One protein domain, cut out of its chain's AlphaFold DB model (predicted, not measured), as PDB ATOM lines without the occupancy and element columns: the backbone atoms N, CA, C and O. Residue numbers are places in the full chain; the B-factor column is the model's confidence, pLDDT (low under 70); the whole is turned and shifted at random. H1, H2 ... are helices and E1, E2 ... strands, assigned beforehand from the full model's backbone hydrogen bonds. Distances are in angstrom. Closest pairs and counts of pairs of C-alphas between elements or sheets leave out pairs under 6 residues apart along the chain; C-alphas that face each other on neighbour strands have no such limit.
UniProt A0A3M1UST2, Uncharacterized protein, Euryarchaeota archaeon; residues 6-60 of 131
ATOM      1  N   TYR A   6     180.827 189.293 252.490       94.25
ATOM      2  CA  TYR A   6     179.610 188.499 252.344       94.25
ATOM      3  C   TYR A   6     179.513 187.763 250.999       94.25
ATOM      4  O   TYR A   6     178.688 186.860 250.858       94.25
ATOM      5  N   PHE A   7     180.277 188.171 249.979       96.19
ATOM      6  CA  PHE A   7     179.980 187.805 248.597       96.19
ATOM      7  C   PHE A   7     180.144 186.304 248.348       96.19
ATOM      8  O   PHE A   7     179.194 185.665 247.898       96.19
ATOM      9  N   GLU A   8     181.314 185.736 248.651       95.12
ATOM     10  CA  GLU A   8     181.583 184.303 248.462       95.12
ATOM     11  C   GLU A   8     180.715 183.439 249.388       95.12
ATOM     12  O   GLU A   8     180.212 182.399 248.970       95.12
ATOM     13  N   ALA A   9     180.459 183.906 250.615       94.50
ATOM     14  CA  ALA A   9     179.639 183.188 251.589       94.50
ATOM     15  C   ALA A   9     178.169 183.053 251.149       94.50
ATOM     16  O   ALA A   9     177.551 182.008 251.346       94.50
ATOM     17  N   LEU A  10     177.603 184.102 250.543       95.62
ATOM     18  CA  LEU A  10     176.184 184.145 250.176       95.62
ATOM     19  C   LEU A  10     175.899 183.740 248.732       95.62
ATOM     20  O   LEU A  10     174.731 183.553 248.394       95.62
ATOM     21  N   ASN A  11     176.915 183.588 247.882       96.25
ATOM     22  CA  ASN A  11     176.723 183.319 246.458       96.25
ATOM     23  C   ASN A  11     177.537 182.116 245.982       96.25
ATOM     24  O   ASN A  11     178.646 181.878 246.452       96.25
ATOM     25  N   LYS A  12     176.999 181.398 244.999       94.12
ATOM     26  CA  LYS A  12     177.667 180.327 244.247       94.12
ATOM     27  C   LYS A  12     177.534 180.577 242.744       94.12
ATOM     28  O   LYS A  12     176.901 181.548 242.337       94.12
ATOM     29  N   ASP A  13     178.100 179.687 241.930       95.06
ATOM     30  CA  ASP A  13     177.908 179.672 240.473       95.06
ATOM     31  C   ASP A  13     178.207 181.035 239.818       95.06
ATOM     32  O   ASP A  13     177.371 181.640 239.145       95.06
ATOM     33  N   TYR A  14     179.414 181.546 240.076       97.19
ATOM     34  CA  TYR A  14     179.804 182.902 239.696       97.19
ATOM     35  C   TYR A  14     179.853 183.114 238.184       97.19
ATOM     36  O   TYR A  14     180.381 182.285 237.436       97.19
ATOM     37  N   ARG A  15     179.397 184.289 237.747       97.94
ATOM     38  CA  ARG A  15     179.548 184.783 236.377       97.94
ATOM     39  C   ARG A  15     180.383 186.051 236.383       97.94
ATOM     40  O   ARG A  15     180.212 186.912 237.242       97.94
ATOM     41  N   TYR A  16     181.267 186.154 235.400       98.19
ATOM     42  CA  TYR A  16     182.184 187.273 235.237       98.19
ATOM     43  C   TYR A  16     181.887 187.956 233.913       98.19
ATOM     44  O   TYR A  16     181.799 187.291 232.881       98.19
ATOM     45  N   GLN A  17     181.764 189.274 233.940       98.12
ATOM     46  CA  GLN A  17     181.692 190.102 232.747       98.12
ATOM     47  C   GLN A  17     182.819 191.119 232.810       98.12
ATOM     48  O   GLN A  17     182.969 191.821 233.807       98.12
ATOM     49  N   LEU A  18     183.626 191.150 231.753       97.50
ATOM     50  CA  LEU A  18     184.725 192.088 231.579       97.50
ATOM     51  C   LEU A  18     184.456 192.894 230.313       97.50
ATOM     52  O   LEU A  18     184.196 192.316 229.258       97.50
ATOM     53  N   THR A  19     184.535 194.214 230.414       97.50
ATOM     54  CA  THR A  19     184.346 195.124 229.286       97.50
ATOM     55  C   THR A  19     185.551 196.055 229.201       97.50
ATOM     56  O   THR A  19     185.756 196.865 230.110       97.50
ATOM     57  N   PRO A  20     186.373 195.943 228.146       97.12
ATOM     58  CA  PRO A  20     187.476 196.866 227.938       97.12
ATOM     59  C   PRO A  20     186.931 198.259 227.594       97.12
ATOM     60  O   PRO A  20     185.941 198.382 226.873       97.12
ATOM     61  N   ILE A  21     187.564 199.310 228.115       97.50
ATOM     62  CA  ILE A  21     187.182 200.705 227.863       97.50
ATOM     63  C   ILE A  21     188.258 201.370 227.001       97.50
ATOM     64  O   ILE A  21     189.450 201.249 227.276       97.50
ATOM     65  N   GLY A  22     187.829 202.105 225.973       95.62
ATOM     66  CA  GLY A  22     188.690 202.912 225.101       95.62
ATOM     67  C   GLY A  22     189.224 202.170 223.874       95.62
ATOM     68  O   GLY A  22     189.229 202.735 222.785       95.62
ATOM     69  N   ALA A  23     189.604 200.900 224.014       94.19
ATOM     70  CA  ALA A  23     190.059 200.065 222.903       94.19
ATOM     71  C   ALA A  23     189.730 198.587 223.148       94.19
ATOM     72  O   ALA A  23     189.532 198.164 224.286       94.19
ATOM     73  N   ALA A  24     189.688 197.786 222.082       94.75
ATOM     74  CA  ALA A  24     189.581 196.338 222.215       94.75
ATOM     75  C   ALA A  24     190.849 195.770 222.876       94.75
ATOM     76  O   ALA A  24     191.961 196.139 222.508       94.75
ATOM     77  N   MET A  25     190.678 194.847 223.823       95.88
ATOM     78  CA  MET A  25     191.779 194.163 224.505       95.88
ATOM     79  C   MET A  25     191.709 192.654 224.246       95.88
ATOM     80  O   MET A  25     191.064 191.932 225.017       95.88
ATOM     81  N   PRO A  26     192.329 192.155 223.158       90.38
ATOM     82  CA  PRO A  26     192.437 190.721 222.938       90.38
ATOM     83  C   PRO A  26     193.207 190.087 224.104       90.38
ATOM     84  O   PRO A  26     194.128 190.681 224.663       90.38
ATOM     85  N   ASN A  27     192.812 188.877 224.493       94.81
ATOM     86  CA  ASN A  27     193.336 188.142 225.651       94.81
ATOM     87  C   ASN A  27     192.891 188.648 227.036       94.81
ATOM     88  O   ASN A  27     193.371 188.106 228.026       94.81
ATOM     89  N   LEU A  28     191.985 189.626 227.161       97.44
ATOM     90  CA  LEU A  28     191.404 189.990 228.463       97.44
ATOM     91  C   LEU A  28     190.590 188.818 229.045       97.44
ATOM     92  O   LEU A  28     189.628 188.364 228.429       97.44
ATOM     93  N   HIS A  29     190.955 188.327 230.232       97.50
ATOM     94  CA  HIS A  29     190.315 187.156 230.842       97.50
ATOM     95  C   HIS A  29     190.393 187.140 232.377       97.50
ATOM     96  O   HIS A  29     191.120 187.905 233.012       97.50
ATOM     97  N   ILE A  30     189.644 186.216 232.988       98.12
ATOM     98  CA  ILE A  30     189.732 185.900 234.418       98.12
ATOM     99  C   ILE A  30     190.864 184.893 234.633       98.12
ATOM    100  O   ILE A  30     190.725 183.718 234.300       98.12
ATOM    101  N   ALA A  31     191.972 185.347 235.211       98.00
ATOM    102  CA  ALA A  31     193.145 184.519 235.501       98.00
ATOM    103  C   ALA A  31     192.921 183.574 236.689       98.00
ATOM    104  O   ALA A  31     193.478 182.483 236.752       98.00
ATOM    105  N   GLN A  32     192.112 184.006 237.658       98.19
ATOM    106  CA  GLN A  32     191.763 183.218 238.833       98.19
ATOM    107  C   GLN A  32     190.306 183.487 239.190       98.19
ATOM    108  O   GLN A  32     189.933 184.642 239.413       98.19
ATOM    109  N   LYS A  33     189.500 182.420 239.253       98.12
ATOM    110  CA  LYS A  33     188.123 182.472 239.765       98.12
ATOM    111  C   LYS A  33     188.116 182.880 241.242       98.12
ATOM    112  O   LYS A  33     189.143 182.799 241.913       98.12
ATOM    113  N   ILE A  34     186.955 183.304 241.731       98.06
ATOM    114  CA  ILE A  34     186.756 183.670 243.132       98.06
ATOM    115  C   ILE A  34     187.222 182.545 244.053       98.06
ATOM    116  O   ILE A  34     186.809 181.396 243.908       98.06
ATOM    117  N   SER A  35     188.095 182.915 244.981       96.62
ATOM    118  CA  SER A  35     188.490 182.135 246.144       96.62
ATOM    119  C   SER A  35     188.982 183.103 247.216       96.62
ATOM    120  O   SER A  35     189.762 184.013 246.912       96.62
ATOM    121  N   ASN A  36     188.551 182.917 248.463       96.50
ATOM    122  CA  ASN A  36     188.888 183.804 249.583       96.50
ATOM    123  C   ASN A  36     188.504 185.273 249.303       96.50
ATOM    124  O   ASN A  36     189.320 186.186 249.465       96.50
ATOM    125  N   ASN A  37     187.284 185.484 248.803       96.69
ATOM    126  CA  ASN A  37     186.692 186.748 248.371       96.69
ATOM    127  C   ASN A  37     187.570 187.519 247.374       96.69
ATOM    128  O   ASN A  37     187.536 188.747 247.308       96.69
ATOM    129  N   ARG A  38     188.380 186.816 246.574       97.69
ATOM    130  CA  ARG A  38     189.260 187.436 245.582       97.69
ATOM    131  C   ARG A  38     189.220 186.725 244.252       97.69
ATOM    132  O   ARG A  38     189.211 185.505 244.190       97.69
ATOM    133  N   PHE A  39     189.305 187.508 243.186       98.19
ATOM    134  CA  PHE A  39     189.516 187.016 241.829       98.19
ATOM    135  C   PHE A  39     190.592 187.851 241.129       98.19
ATOM    136  O   PHE A  39     190.950 188.948 241.587       98.19
ATOM    137  N   LYS A  40     191.135 187.331 240.029       98.00
ATOM    138  CA  LYS A  40     192.178 188.008 239.247       98.00
ATOM    139  C   LYS A  40     191.745 188.153 237.797       98.00
ATOM    140  O   LYS A  40     191.252 187.200 237.203       98.00
ATOM    141  N   ILE A  41     191.971 189.342 237.252       97.12
ATOM    142  CA  ILE A  41     191.861 189.652 235.825       97.12
ATOM    143  C   ILE A  41     193.289 189.693 235.275       97.12
ATOM    144  O   ILE A  41     194.187 190.167 235.972       97.12
ATOM    145  N   ALA A  42     193.503 189.182 234.066       95.69
ATOM    146  CA  ALA A  42     194.773 189.279 233.353       95.69
ATOM    147  C   ALA A  42     194.555 189.463 231.845       95.69
ATOM    148  O   ALA A  42     193.430 189.391 231.346       95.69
ATOM    149  N   GLY A  43     195.664 189.684 231.137       95.06
ATOM    150  CA  GLY A  43     195.674 190.057 229.727       95.06
ATOM    151  C   GLY A  43     195.350 191.533 229.508       95.06
ATOM    152  O   GLY A  43     195.334 192.319 230.456       95.06
ATOM    153  N   GLY A  44     195.092 191.893 228.251       91.44
ATOM    154  CA  GLY A  44     194.972 193.286 227.826       91.44
ATOM    155  C   GLY A  44     196.315 194.014 227.757       91.44
ATOM    156  O   GLY A  44     197.375 193.414 227.927       91.44
ATOM    157  N   GLU A  45     196.245 195.317 227.489       89.50
ATOM    158  CA  GLU A  45     197.416 196.176 227.295       89.50
ATOM    159  C   GLU A  45     197.688 197.041 228.541       89.50
ATOM    160  O   GLU A  45     196.742 197.495 229.199       89.50
ATOM    161  N   PRO A  46     198.962 197.315 228.883       90.94
ATOM    162  CA  PRO A  46     199.310 198.202 229.989       90.94
ATOM    163  C   PRO A  46     198.655 199.587 229.875       90.94
ATOM    164  O   PRO A  46     198.602 200.183 228.802       90.94
ATOM    165  N   GLY A  47     198.181 200.122 231.002       91.00
ATOM    166  CA  GLY A  47     197.571 201.457 231.071       91.00
ATOM    167  C   GLY A  47     196.109 201.534 230.612       91.00
ATOM    168  O   GLY A  47     195.510 202.605 230.698       91.00
ATOM    169  N   MET A  48     195.515 200.423 230.173       93.56
ATOM    170  CA  MET A  48     194.107 200.373 229.775       93.56
ATOM    171  C   MET A  48     193.158 200.192 230.964       93.56
ATOM    172  O   MET A  48     193.541 199.755 232.050       93.56
ATOM    173  N   GLN A  49     191.884 200.509 230.733       96.25
ATOM    174  CA  GLN A  49     190.823 200.407 231.733       96.25
ATOM    175  C   GLN A  49     189.857 199.267 231.411       96.25
ATOM    176  O   GLN A  49     189.506 199.023 230.255       96.25
ATOM    177  N   VAL A  50     189.395 198.584 232.457       96.88
ATOM    178  CA  VAL A  50     188.426 197.487 232.370       96.88
ATOM    179  C   VAL A  50     187.279 197.771 233.329       96.88
ATOM    180  O   VAL A  50     187.499 197.884 234.535       96.88
ATOM    181  N   SER A  51     186.054 197.832 232.806       97.81
ATOM    182  CA  SER A  51     184.855 197.681 233.632       97.81
ATOM    183  C   SER A  51     184.613 196.200 233.887       97.81
ATOM    184  O   SER A  51     184.783 195.368 232.992       97.81
ATOM    185  N   TRP A  52     184.232 195.853 235.110       97.31
ATOM    186  CA  TRP A  52     183.981 194.472 235.488       97.31
ATOM    187  C   TRP A  52     182.734 194.365 236.353       97.31
ATOM    188  O   TRP A  52     182.455 195.219 237.192       97.31
ATOM    189  N   GLN A  53     182.013 193.267 236.170       98.06
ATOM    190  CA  GLN A  53     180.896 192.876 237.011       98.06
ATOM    191  C   GLN A  53     181.036 191.398 237.357       98.06
ATOM    192  O   GLN A  53     181.374 190.567 236.510       98.06
ATOM    193  N   VAL A  54     180.764 191.072 238.619       97.81
ATOM    194  CA  VAL A  54     180.691 189.691 239.088       97.81
ATOM    195  C   VAL A  54     179.332 189.468 239.727       97.81
ATOM    196  O   VAL A  54     178.916 190.229 240.599       97.81
ATOM    197  N   THR A  55     178.635 188.429 239.282       96.88
ATOM    198  CA  THR A  55     177.349 188.004 239.842       96.88
ATOM    199  C   THR A  55     177.433 186.556 240.304       96.88
ATOM    200  O   THR A  55     178.356 185.828 239.941       96.88
ATOM    201  N   GLY A  56     176.479 186.132 241.126       95.12
ATOM    202  CA  GLY A  56     176.343 184.746 241.553       95.12
ATOM    203  C   GLY A  56     174.898 184.426 241.917       95.12
ATOM    204  O   GLY A  56     174.058 185.317 242.036       95.12
ATOM    205  N   ILE A  57     174.612 183.137 242.059       94.06
ATOM    206  CA  ILE A  57     173.322 182.635 242.524       94.06
ATOM    207  C   ILE A  57     173.340 182.647 244.051       94.06
ATOM    208  O   ILE A  57     174.214 182.030 244.666       94.06
ATOM    209  N   ARG A  58     172.372 183.334 244.663       95.00
ATOM    210  CA  ARG A  58     172.256 183.419 246.123       95.00
ATOM    211  C   ARG A  58     172.010 182.030 246.724       95.00
ATOM    212  O   ARG A  58     171.226 181.253 246.184       95.00
ATOM    213  N   GLN A  59     172.690 181.703 247.822       94.31
ATOM    214  CA  GLN A  59     172.712 180.350 248.401       94.31
ATOM    215  C   GLN A  59     172.532 180.287 249.926       94.31
ATOM    216  O   GLN A  59     172.866 179.272 250.547       94.31
ATOM    217  N   ASP A  60     172.008 181.347 250.535       93.31
ATOM    218  CA  ASP A  60     171.617 181.332 251.944       93.31
ATOM    219  C   ASP A  60     170.460 180.334 252.211       93.31
ATOM    220  O   ASP A  60     169.791 179.896 251.266       93.31
TER     221      ASP A  60
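Overview. This is residues 6 to 60 of the 131 residues of an uncharacterized protein of Euryarchaeota archaeon (UniProt A0A3M1UST2). Two antiparallel two-stranded ribbons, the long E1 and E4 and the shorter hairpin E2 and E3, lie loosely along each other as a rod, joined by two short links at one end, with small helix H1 toward the other. The printed part has 55 residues, mostly strand, in the order H1, E1, E2, E3, E4. It is loose, with radius of gyration of the C-alphas 12.7 A and spans of 39 by 16 by 15 A.

Arrangement. E1, residues 11 to 21, bends by 62 degrees at residue 14. Its antiparallel neighbour is E4, residues 49 to 58, at 163 degrees; N 17 and O 53 are within hydrogen-bond range at 2.9 A. E2, residues 29 to 35, and E3, residues 38 to 42, form an antiparallel hairpin at 169 degrees, with N 31 and O 40 at 2.8 A. The closest C-alphas of E1 and E2, Leu 18 and His 29, are 7.5 A apart. E3 and E4 are apart. In H1, residues 6 to 10, the O i to N i+4 pair is within range.

Along the chain. H1 begins at C-alpha 6 (179.610, 188.499, 252.344). E1 spans 27.5 A, E2 16.2 A, and E4 29.0 A, ending at C-alpha 58 (172.256, 183.419, 246.123).

Size, cuts and confidence. The farthest C-alphas, Ala 23 and Asp 60, are 39.2 A apart. The printed part has no cut, no link is long, and no printed residue is under 70 in pLDDT.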